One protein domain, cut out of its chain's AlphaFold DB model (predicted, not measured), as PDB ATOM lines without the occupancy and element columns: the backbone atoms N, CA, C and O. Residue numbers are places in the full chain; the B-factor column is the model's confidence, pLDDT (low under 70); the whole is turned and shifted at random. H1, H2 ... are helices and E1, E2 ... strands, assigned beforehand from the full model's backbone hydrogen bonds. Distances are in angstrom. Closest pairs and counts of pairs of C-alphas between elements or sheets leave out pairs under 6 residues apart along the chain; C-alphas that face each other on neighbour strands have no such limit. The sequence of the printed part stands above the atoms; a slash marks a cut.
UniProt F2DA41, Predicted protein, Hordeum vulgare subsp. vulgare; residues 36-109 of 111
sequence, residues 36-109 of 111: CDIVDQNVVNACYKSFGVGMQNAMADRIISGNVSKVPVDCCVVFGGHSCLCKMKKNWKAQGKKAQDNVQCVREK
ATOM      1  N   CYS A  36      25.773 -34.044 -44.029       75.06
ATOM      2  CA  CYS A  36      26.601 -35.106 -43.482       75.06
ATOM      3  C   CYS A  36      25.659 -36.199 -42.998       75.06
ATOM      4  O   CYS A  36      24.933 -35.987 -42.036       75.06
ATOM      5  N   ASP A  37      25.654 -37.338 -43.689       72.12
ATOM      6  CA  ASP A  37      24.604 -38.364 -43.582       72.12
ATOM      7  C   ASP A  37      24.468 -38.980 -42.178       72.12
ATOM      8  O   ASP A  37      23.425 -39.519 -41.828       72.12
ATOM      9  N   ILE A  38      25.512 -38.858 -41.351       73.38
ATOM     10  CA  ILE A  38      25.564 -39.372 -39.975       73.38
ATOM     11  C   ILE A  38      25.377 -38.292 -38.898       73.38
ATOM     12  O   ILE A  38      25.334 -38.622 -37.715       73.38
ATOM     13  N   VAL A  39      25.303 -37.007 -39.271       76.06
ATOM     14  CA  VAL A  39      25.190 -35.900 -38.308       76.06
ATOM     15  C   VAL A  39      23.914 -35.104 -38.538       76.06
ATOM     16  O   VAL A  39      23.571 -34.738 -39.660       76.06
ATOM     17  N   ASP A  40      23.244 -34.794 -37.431       79.00
ATOM     18  CA  ASP A  40      22.071 -33.930 -37.387       79.00
ATOM     19  C   ASP A  40      22.291 -32.607 -38.146       79.00
ATOM     20  O   ASP A  40      23.292 -31.913 -37.949       79.00
ATOM     21  N   GLN A  41      21.344 -32.246 -39.015       77.88
ATOM     22  CA  GLN A  41      21.465 -31.077 -39.889       77.88
ATOM     23  C   GLN A  41      21.543 -29.752 -39.125       77.88
ATOM     24  O   GLN A  41      22.230 -28.836 -39.585       77.88
ATOM     25  N   ASN A  42      20.925 -29.640 -37.946       83.00
ATOM     26  CA  ASN A  42      21.047 -28.434 -37.128       83.00
ATOM     27  C   ASN A  42      22.465 -28.310 -36.578       83.00
ATOM     28  O   ASN A  42      23.022 -27.214 -36.557       83.00
ATOM     29  N   VAL A  43      23.083 -29.432 -36.200       80.12
ATOM     30  CA  VAL A  43      24.490 -29.465 -35.788       80.12
ATOM     31  C   VAL A  43      25.413 -29.128 -36.957       80.12
ATOM     32  O   VAL A  43      26.308 -28.297 -36.801       80.12
ATOM     33  N   VAL A  44      25.173 -29.695 -38.143       81.25
ATOM     34  CA  VAL A  44      25.965 -29.379 -39.342       81.25
ATOM     35  C   VAL A  44      25.877 -27.896 -39.687       81.25
ATOM     36  O   VAL A  44      26.903 -27.246 -39.885       81.25
ATOM     37  N   ASN A  45      24.675 -27.326 -39.672       83.31
ATOM     38  CA  ASN A  45      24.464 -25.915 -39.963       83.31
ATOM     39  C   ASN A  45      25.084 -24.990 -38.905       83.31
ATOM     40  O   ASN A  45      25.761 -24.014 -39.242       83.31
ATOM     41  N   ALA A  46      24.916 -25.318 -37.623       83.69
ATOM     42  CA  ALA A  46      25.501 -24.556 -36.526       83.69
ATOM     43  C   ALA A  46      27.034 -24.556 -36.596       83.69
ATOM     44  O   ALA A  46      27.670 -23.511 -36.437       83.69
ATOM     45  N   CYS A  47      27.635 -25.705 -36.894       82.31
ATOM     46  CA  CYS A  47      29.077 -25.829 -37.038       82.31
ATOM     47  C   CYS A  47      29.627 -25.140 -38.280       82.31
ATOM     48  O   CYS A  47      30.636 -24.445 -38.194       82.31
ATOM     49  N   TYR A  48      28.939 -25.260 -39.413       80.56
ATOM     50  CA  TYR A  48      29.277 -24.543 -40.638       80.56
ATOM     51  C   TYR A  48      29.323 -23.027 -40.389       80.56
ATOM     52  O   TYR A  48      30.304 -22.361 -40.717       80.56
ATOM     53  N   LYS A  49      28.311 -22.492 -39.693       81.38
ATOM     54  CA  LYS A  49      28.268 -21.084 -39.274       81.38
ATOM     55  C   LYS A  49      29.392 -20.722 -38.298       81.38
ATOM     56  O   LYS A  49      29.991 -19.658 -38.441       81.38
ATOM     57  N   SER A  50      29.688 -21.597 -37.339       82.12
ATOM     58  CA  SER A  50      30.715 -21.368 -36.311       82.12
ATOM     59  C   SER A  50      32.125 -21.346 -36.903       82.12
ATOM     60  O   SER A  50      32.900 -20.434 -36.623       82.12
ATOM     61  N   PHE A  51      32.435 -22.242 -37.840       79.12
ATOM     62  CA  PHE A  51      33.682 -22.179 -38.607       79.12
ATOM     63  C   PHE A  51      33.788 -20.902 -39.445       79.12
ATOM     64  O   PHE A  51      34.874 -20.348 -39.599       79.12
ATOM     65  N   GLY A  52      32.656 -20.379 -39.920       73.88
ATOM     66  CA  GLY A  52      32.573 -19.080 -40.578       73.88
ATOM     67  C   GLY A  52      33.007 -17.883 -39.738       73.88
ATOM     68  O   GLY A  52      33.367 -16.853 -40.306       73.88
ATOM     69  N   VAL A  53      33.013 -18.025 -38.414       78.25
ATOM     70  CA  VAL A  53      33.512 -17.024 -37.461       78.25
ATOM     71  C   VAL A  53      34.804 -17.473 -36.764       78.25
ATOM     72  O   VAL A  53      35.262 -16.811 -35.840       78.25
ATOM     73  N   GLY A  54      35.413 -18.580 -37.208       75.62
ATOM     74  CA  GLY A  54      36.649 -19.120 -36.634       75.62
ATOM     75  C   GLY A  54      36.467 -19.831 -35.289       75.62
ATOM     76  O   GLY A  54      37.441 -20.023 -34.568       75.62
ATOM     77  N   MET A  55      35.241 -20.221 -34.935       78.62
ATOM     78  CA  MET A  55      34.934 -20.925 -33.689       78.62
ATOM     79  C   MET A  55      34.866 -22.437 -33.907       78.62
ATOM     80  O   MET A  55      34.237 -22.908 -34.852       78.62
ATOM     81  N   GLN A  56      35.477 -23.198 -32.997       78.25
ATOM     82  CA  GLN A  56      35.415 -24.666 -32.970       78.25
ATOM     83  C   GLN A  56      34.082 -25.201 -32.423       78.25
ATOM     84  O   GLN A  56      33.612 -26.254 -32.853       78.25
ATOM     85  N   ASN A  57      33.480 -24.480 -31.478       82.75
ATOM     86  CA  ASN A  57      32.245 -24.884 -30.820       82.75
ATOM     87  C   ASN A  57      31.060 -24.150 -31.435       82.75
ATOM     88  O   ASN A  57      31.142 -22.950 -31.701       82.75
ATOM     89  N   ALA A  58      29.954 -24.862 -31.607       83.06
ATOM     90  CA  ALA A  58      28.699 -24.301 -32.073       83.06
ATOM     91  C   ALA A  58      27.595 -24.497 -31.038       83.06
ATOM     92  O   ALA A  58      27.624 -25.436 -30.251       83.06
ATOM     93  N   MET A  59      26.591 -23.624 -31.066       81.00
ATOM     94  CA  MET A  59      25.326 -23.860 -30.374       81.00
ATOM     95  C   MET A  59      24.346 -24.424 -31.395       81.00
ATOM     96  O   MET A  59      23.967 -23.717 -32.328       81.00
ATOM     97  N   ALA A  60      23.976 -25.689 -31.239       79.00
ATOM     98  CA  ALA A  60      23.025 -26.354 -32.115       79.00
ATOM     99  C   ALA A  60      21.666 -26.472 -31.427       79.00
ATOM    100  O   ALA A  60      21.579 -26.815 -30.249       79.00
ATOM    101  N   ASP A  61      20.606 -26.212 -32.180       80.00
ATOM    102  CA  ASP A  61      19.237 -26.427 -31.735       80.00
ATOM    103  C   ASP A  61      18.916 -27.928 -31.803       80.00
ATOM    104  O   ASP A  61      18.883 -28.520 -32.886       80.00
ATOM    105  N   ARG A  62      18.689 -28.563 -30.650       69.75
ATOM    106  CA  ARG A  62      18.209 -29.948 -30.571       69.75
ATOM    107  C   ARG A  62      16.796 -29.993 -30.018       69.75
ATOM    108  O   ARG A  62      16.494 -29.361 -29.010       69.75
ATOM    109  N   ILE A  63      15.949 -30.785 -30.667       71.50
ATOM    110  CA  ILE A  63      14.596 -31.055 -30.187       71.50
ATOM    111  C   ILE A  63      14.705 -32.136 -29.116       71.50
ATOM    112  O   ILE A  63      14.944 -33.303 -29.421       71.50
ATOM    113  N   ILE A  64      14.557 -31.742 -27.856       67.12
ATOM    114  CA  ILE A  64      14.518 -32.661 -26.722       67.12
ATOM    115  C   ILE A  64      13.102 -32.583 -26.162       67.12
ATOM    116  O   ILE A  64      12.704 -31.567 -25.598       67.12
ATOM    117  N   SER A  65      12.326 -33.654 -26.342       62.00
ATOM    118  CA  SER A  65      10.957 -33.753 -25.815       62.00
ATOM    119  C   SER A  65      10.027 -32.615 -26.285       62.00
ATOM    120  O   SER A  65       9.368 -31.952 -25.488       62.00
ATOM    121  N   GLY A  66      10.025 -32.325 -27.593       70.19
ATOM    122  CA  GLY A  66       9.162 -31.302 -28.209       70.19
ATOM    123  C   GLY A  66       9.601 -29.846 -28.010       70.19
ATOM    124  O   GLY A  66       9.041 -28.963 -28.650       70.19
ATOM    125  N   ASN A  67      10.627 -29.590 -27.195       71.56
ATOM    126  CA  ASN A  67      11.203 -28.262 -27.003       71.56
ATOM    127  C   ASN A  67      12.557 -28.138 -27.707       71.56
ATOM    128  O   ASN A  67      13.360 -29.074 -27.712       71.56
ATOM    129  N   VAL A  68      12.812 -26.968 -28.294       74.31
ATOM    130  CA  VAL A  68      14.098 -26.645 -28.918       74.31
ATOM    131  C   VAL A  68      15.051 -26.136 -27.841       74.31
ATOM    132  O   VAL A  68      14.873 -25.043 -27.309       74.31
ATOM    133  N   SER A  69      16.071 -26.931 -27.537       77.94
ATOM    134  CA  SER A  69      17.128 -26.581 -26.590       77.94
ATOM    135  C   SER A  69      18.430 -26.324 -27.337       77.94
ATOM    136  O   SER A  69      18.864 -27.147 -28.146       77.94
ATOM    137  N   LYS A  70      19.087 -25.200 -27.037       78.94
ATOM    138  CA  LYS A  70      20.429 -24.902 -27.548       78.94
ATOM    139  C   LYS A  70      21.458 -25.686 -26.761       78.94
ATOM    140  O   LYS A  70      21.622 -25.463 -25.564       78.94
ATOM    141  N   VAL A  71      22.161 -26.579 -27.441       76.81
ATOM    142  CA  VAL A  71      23.232 -27.371 -26.844       76.81
ATOM    143  C   VAL A  71      24.582 -26.964 -27.431       76.81
ATOM    144  O   VAL A  71      24.696 -26.832 -28.656       76.81
ATOM    145  N   PRO A  72      25.613 -26.761 -26.592       78.88
ATOM    146  CA  PRO A  72      26.969 -26.594 -27.083       78.88
ATOM    147  C   PRO A  72      27.447 -27.916 -27.685       78.88
ATOM    148  O   PRO A  72      27.310 -28.981 -27.082       78.88
ATOM    149  N   VAL A  73      28.008 -27.849 -28.884       81.75
ATOM    150  CA  VAL A  73      28.586 -28.985 -29.597       81.75
ATOM    151  C   VAL A  73      29.997 -28.631 -30.047       81.75
ATOM    152  O   VAL A  73      30.219 -27.576 -30.642       81.75
ATOM    153  N   ASP A  74      30.955 -29.515 -29.771       86.00
ATOM    154  CA  ASP A  74      32.293 -29.419 -30.351       86.00
ATOM    155  C   ASP A  74      32.245 -30.003 -31.761       86.00
ATOM    156  O   ASP A  74      32.106 -31.212 -31.959       86.00
ATOM    157  N   CYS A  75      32.346 -29.131 -32.757       81.19
ATOM    158  CA  CYS A  75      32.230 -29.520 -34.152       81.19
ATOM    159  C   CYS A  75      33.358 -30.464 -34.581       81.19
ATOM    160  O   CYS A  75      33.144 -31.369 -35.381       81.19
ATOM    161  N   CYS A  76      34.557 -30.320 -34.025       80.31
ATOM    162  CA  CYS A  76      35.688 -31.177 -34.365       80.31
ATOM    163  C   CYS A  76      35.498 -32.613 -33.863       80.31
ATOM    164  O   CYS A  76      35.929 -33.556 -34.535       80.31
ATOM    165  N   VAL A  77      34.842 -32.771 -32.710       81.75
ATOM    166  CA  VAL A  77      34.511 -34.074 -32.119       81.75
ATOM    167  C   VAL A  77      33.291 -34.689 -32.796       81.75
ATOM    168  O   VAL A  77      33.320 -35.860 -33.170       81.75
ATOM    169  N   VAL A  78      32.229 -33.903 -33.006       78.25
ATOM    170  CA  VAL A  78      30.990 -34.383 -33.637       78.25
ATOM    171  C   VAL A  78      31.251 -34.882 -35.055       78.25
ATOM    172  O   VAL A  78      30.748 -35.930 -35.453       78.25
ATOM    173  N   PHE A  79      32.091 -34.179 -35.808       77.19
ATOM    174  CA  PHE A  79      32.551 -34.638 -37.112       77.19
ATOM    175  C   PHE A  79      33.839 -35.452 -36.999       77.19
ATOM    176  O   PHE A  79      34.741 -35.301 -37.821       77.19
ATOM    177  N   GLY A  80      33.947 -36.320 -35.988       63.72
ATOM    178  CA  GLY A  80      35.113 -37.173 -35.742       63.72
ATOM    179  C   GLY A  80      35.623 -37.908 -36.993       63.72
ATOM    180  O   GLY A  80      36.819 -38.178 -37.098       63.72
ATOM    181  N   GLY A  81      34.762 -38.111 -37.998       62.69
ATOM    182  CA  GLY A  81      35.128 -38.478 -39.363       62.69
ATOM    183  C   GLY A  81      35.576 -37.299 -40.239       62.69
ATOM    184  O   GLY A  81      34.851 -36.333 -40.474       62.69
ATOM    185  N   HIS A  82      36.766 -37.442 -40.815       67.50
ATOM    186  CA  HIS A  82      37.379 -36.501 -41.754       67.50
ATOM    187  C   HIS A  82      36.443 -36.033 -42.892       67.50
ATOM    188  O   HIS A  82      36.449 -34.864 -43.270       67.50
ATOM    189  N   SER A  83      35.576 -36.917 -43.393       74.94
ATOM    190  CA  SER A  83      34.708 -36.678 -44.552       74.94
ATOM    191  C   SER A  83      33.767 -35.474 -44.406       74.94
ATOM    192  O   SER A  83      33.675 -34.661 -45.328       74.94
ATOM    193  N   CYS A  84      33.100 -35.309 -43.259       78.62
ATOM    194  CA  CYS A  84      32.143 -34.217 -43.062       78.62
ATOM    195  C   CYS A  84      32.840 -32.858 -42.888       78.62
ATOM    196  O   CYS A  84      32.459 -31.879 -43.539       78.62
ATOM    197  N   LEU A  85      33.914 -32.808 -42.087       79.44
ATOM    198  CA  LEU A  85      34.755 -31.608 -41.948       79.44
ATOM    199  C   LEU A  85      35.276 -31.144 -43.304       79.44
ATOM    200  O   LEU A  85      35.250 -29.953 -43.608       79.44
ATOM    201  N   CYS A  86      35.670 -32.083 -44.157       79.06
ATOM    202  CA  CYS A  86      36.179 -31.772 -45.480       79.06
ATOM    203  C   CYS A  86      35.136 -31.298 -46.470       79.06
ATOM    204  O   CYS A  86      35.400 -30.365 -47.233       79.06
ATOM    205  N   LYS A  87      33.939 -31.878 -46.434       80.25
ATOM    206  CA  LYS A  87      32.820 -31.413 -47.249       80.25
ATOM    207  C   LYS A  87      32.416 -29.988 -46.857       80.25
ATOM    208  O   LYS A  87      32.237 -29.142 -47.731       80.25
ATOM    209  N   MET A  88      32.381 -29.687 -45.555       77.81
ATOM    210  CA  MET A  88      32.176 -28.319 -45.060       77.81
ATOM    211  C   MET A  88      33.283 -27.391 -45.525       77.81
ATOM    212  O   MET A  88      32.988 -26.332 -46.081       77.81
ATOM    213  N   LYS A  89      34.539 -27.829 -45.399       78.31
ATOM    214  CA  LYS A  89      35.693 -27.041 -45.817       78.31
ATOM    215  C   LYS A  89      35.628 -26.648 -47.282       78.31
ATOM    216  O   LYS A  89      35.763 -25.468 -47.603       78.31
ATOM    217  N   LYS A  90      35.369 -27.613 -48.163       78.81
ATOM    218  CA  LYS A  90      35.274 -27.404 -49.613       78.81
ATOM    219  C   LYS A  90      34.110 -26.490 -49.983       78.81
ATOM    220  O   LYS A  90      34.335 -25.511 -50.691       78.81
ATOM    221  N   ASN A  91      32.917 -26.722 -49.436       78.25
ATOM    222  CA  ASN A  91      31.762 -25.859 -49.700       78.25
ATOM    223  C   ASN A  91      31.989 -24.426 -49.205       78.25
ATOM    224  O   ASN A  91      31.635 -23.470 -49.885       78.25
ATOM    225  N   TRP A  92      32.604 -24.256 -48.034       75.19
ATOM    226  CA  TRP A  92      32.891 -22.933 -47.478       75.19
ATOM    227  C   TRP A  92      34.020 -22.211 -48.239       75.19
ATOM    228  O   TRP A  92      33.931 -21.004 -48.466       75.19
ATOM    229  N   LYS A  93      35.039 -22.939 -48.734       74.00
ATOM    230  CA  LYS A  93      36.055 -22.384 -49.653       74.00
ATOM    231  C   LYS A  93      35.449 -21.976 -50.995       74.00
ATOM    232  O   LYS A  93      35.818 -20.930 -51.516       74.00
ATOM    233  N   ALA A  94      34.500 -22.752 -51.521       77.88
ATOM    234  CA  ALA A  94      33.771 -22.409 -52.741       77.88
ATOM    235  C   ALA A  94      32.953 -21.112 -52.590       77.88
ATOM    236  O   ALA A  94      32.784 -20.383 -53.561       77.88
ATOM    237  N   GLN A  95      32.527 -20.768 -51.369       70.00
ATOM    238  CA  GLN A  95      31.907 -19.474 -51.051       70.00
ATOM    239  C   GLN A  95      32.916 -18.319 -50.878       70.00
ATOM    240  O   GLN A  95      32.528 -17.221 -50.485       70.00
ATOM    241  N   GLY A  96      34.215 -18.543 -51.110       70.75
ATOM    242  CA  GLY A  96      35.259 -17.518 -50.984       70.75
ATOM    243  C   GLY A  96      35.595 -17.122 -49.542       70.75
ATOM    244  O   GLY A  96      36.279 -16.124 -49.314       70.75
ATOM    245  N   LYS A  97      35.133 -17.886 -48.546       69.44
ATOM    246  CA  LYS A  97      35.299 -17.553 -47.127       69.44
ATOM    247  C   LYS A  97      36.495 -18.296 -46.513       69.44
ATOM    248  O   LYS A  97      36.672 -19.494 -46.721       69.44
ATOM    249  N   LYS A  98      37.308 -17.588 -45.713       67.44
ATOM    250  CA  LYS A  98      38.594 -18.090 -45.164       67.44
ATOM    251  C   LYS A  98      38.586 -18.435 -43.667       67.44
ATOM    252  O   LYS A  98      39.529 -19.041 -43.179       67.44
ATOM    253  N   ALA A  99      37.531 -18.077 -42.934       68.62
ATOM    254  CA  ALA A  99      37.509 -18.142 -41.465       68.62
ATOM    255  C   ALA A  99      37.745 -19.543 -40.868       68.62
ATOM    256  O   ALA A  99      38.309 -19.671 -39.788       68.62
ATOM    257  N   GLN A 100      37.385 -20.599 -41.590       71.44
ATOM    258  CA  GLN A 100      37.579 -21.980 -41.148       71.44
ATOM    259  C   GLN A 100      39.044 -22.432 -41.093       71.44
ATOM    260  O   GLN A 100      39.362 -23.351 -40.347       71.44
ATOM    261  N   ASP A 101      39.943 -21.807 -41.865       69.94
ATOM    262  CA  ASP A 101      41.370 -22.147 -41.826       69.94
ATOM    263  C   ASP A 101      42.013 -21.684 -40.496       69.94
ATOM    264  O   ASP A 101      43.103 -22.141 -40.150       69.94
ATOM    265  N   ASN A 102      41.310 -20.844 -39.719       72.19
ATOM    266  CA  ASN A 102      41.690 -20.457 -38.358       72.19
ATOM    267  C   ASN A 102      41.312 -21.513 -37.307       72.19
ATOM    268  O   ASN A 102      41.807 -21.456 -36.184       72.19
ATOM    269  N   VAL A 103      40.446 -22.476 -37.642       77.94
ATOM    270  CA  VAL A 103      40.045 -23.536 -36.713       77.94
ATOM    271  C   VAL A 103      41.044 -24.678 -36.820       77.94
ATOM    272  O   VAL A 103      41.135 -25.344 -37.854       77.94
ATOM    273  N   GLN A 104      41.788 -24.920 -35.738       77.56
ATOM    274  CA  GLN A 104      42.910 -25.861 -35.718       77.56
ATOM    275  C   GLN A 104      42.532 -27.246 -36.272       77.56
ATOM    276  O   GLN A 104      43.187 -27.728 -37.190       77.56
ATOM    277  N   CYS A 105      41.416 -27.837 -35.833       78.75
ATOM    278  CA  CYS A 105      41.013 -29.168 -36.298       78.75
ATOM    279  C   CYS A 105      40.646 -29.228 -37.794       78.75
ATOM    280  O   CYS A 105      40.782 -30.277 -38.421       78.75
ATOM    281  N   VAL A 106      40.177 -28.117 -38.382       76.56
ATOM    282  CA  VAL A 106      39.850 -28.007 -39.816       76.56
ATOM    283  C   VAL A 106      41.125 -27.793 -40.632       76.56
ATOM    284  O   VAL A 106      41.212 -28.217 -41.788       76.56
ATOM    285  N   ARG A 107      42.126 -27.132 -40.043       73.69
ATOM    286  CA  ARG A 107      43.441 -26.904 -40.645       73.69
ATOM    287  C   ARG A 107      44.290 -28.174 -40.656       73.69
ATOM    288  O   ARG A 107      44.842 -28.502 -41.700       73.69
ATOM    289  N   GLU A 108      44.360 -28.873 -39.526       70.75
ATOM    290  CA  GLU A 108      45.152 -30.097 -39.343       70.75
ATOM    291  C   GLU A 108      44.574 -31.290 -40.111       70.75
ATOM    292  O   GLU A 108      45.316 -32.152 -40.577       70.75
ATOM    293  N   LYS A 109      43.250 -31.337 -40.304       68.06
ATOM    294  CA  LYS A 109      42.621 -32.371 -41.128       68.06
ATOM    295  C   LYS A 109      42.743 -32.005 -42.618       68.06
ATOM    296  O   LYS A 109      42.068 -31.108 -43.125       68.06
TER     297      LYS A 109
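Overview. This is residues 36 to 109 of the 111 residues of the protein "Predicted protein" of Hordeum vulgare subsp. vulgare (UniProt F2DA41). A long antiparallel hairpin of two strands, E1 and E2, reaches toward one end of the model with its turn at residues 65 and 66, and helix H1 packs on E1 near the middle of the whole. Beyond the hairpin's other end sits a loose cluster of helices: H3, the longest, with the short H2, H4 and H5. You will find 74 residues printed, with five named helices and two named strands in the order H1 E1 E2 H2 H3 H4 H5, and the class is mixed, helices and strands. The whole is compact, with a radius of gyration of the C-alphas of 12.0 A, yet elongated, spanning 37 by 22 by 20 A.

Along the chain. Start at Cys 36 and go on to C-alpha 41 at (21.465, -31.077, -39.889), where H1 begins; it holds residues 41 to 51 and is 15.2 A long. Next come E1, residues 57 to 64, 19.8 A long, and E2, residues 67 to 74, 21.4 A long. Find C-alpha 67 at (11.203, -28.262, -27.003), where E2 begins. H2, residues 75 to 78, follows with no residue between. H3 holds residues 82 to 94 and is 18.2 A long. H4 is residues 99 to 102, and H5 is residues 104 to 108, ending at C-alpha 108 at (45.152, -30.097, -39.343).

Arrangement. Look first at the hairpin of E1 and E2, antiparallel at 150 degrees between their directions, where N 60 and O 71 are 2.9 A apart and N 73 and O 58 are 2.8 A apart, both within hydrogen-bond range. H1 and E1 have 18 pairs of C-alphas within 8 A, the closest being those of Val 43 and Ala 60, 5.0 A. H1 and H3 are close but not clearly touching, at a steep tilt of 60 degrees, the same way; their closest C-alphas, of Tyr 48 and Met 88, are 6.5 A apart. H2 and H5 are close but not clearly touching, with the C-alphas of Cys 76 and Cys 105 closest at 6.0 A. H3, with residues 85 to 89 alone, and H5 only just touch, with 3 pairs of C-alphas within 8 A; the closest are those of Leu 85 and Val 106, 6.6 A. H4 and H5 touch only at the corner, and only just, with 3 pairs; Asp 101 and Arg 107 have the closest C-alphas, 5.3 A. E1 and E2 are both apart from H3, H4 and H5. In H1, H3 and H5 every O i to N i+4 pair is within hydrogen-bond range, while H2 and H4 are too short for such a pair.

Size, cuts and confidence. The two C-alphas farthest apart are those of Ser 65 and Gly 96, 38.6 A. The printed part has no cut, and each link between named elements is tight. The mean pLDDT of the printed part is 76.2; look for values under 70 at residues 62, 64 to 65, 80 to 82, 97 to 99, 101 and 109.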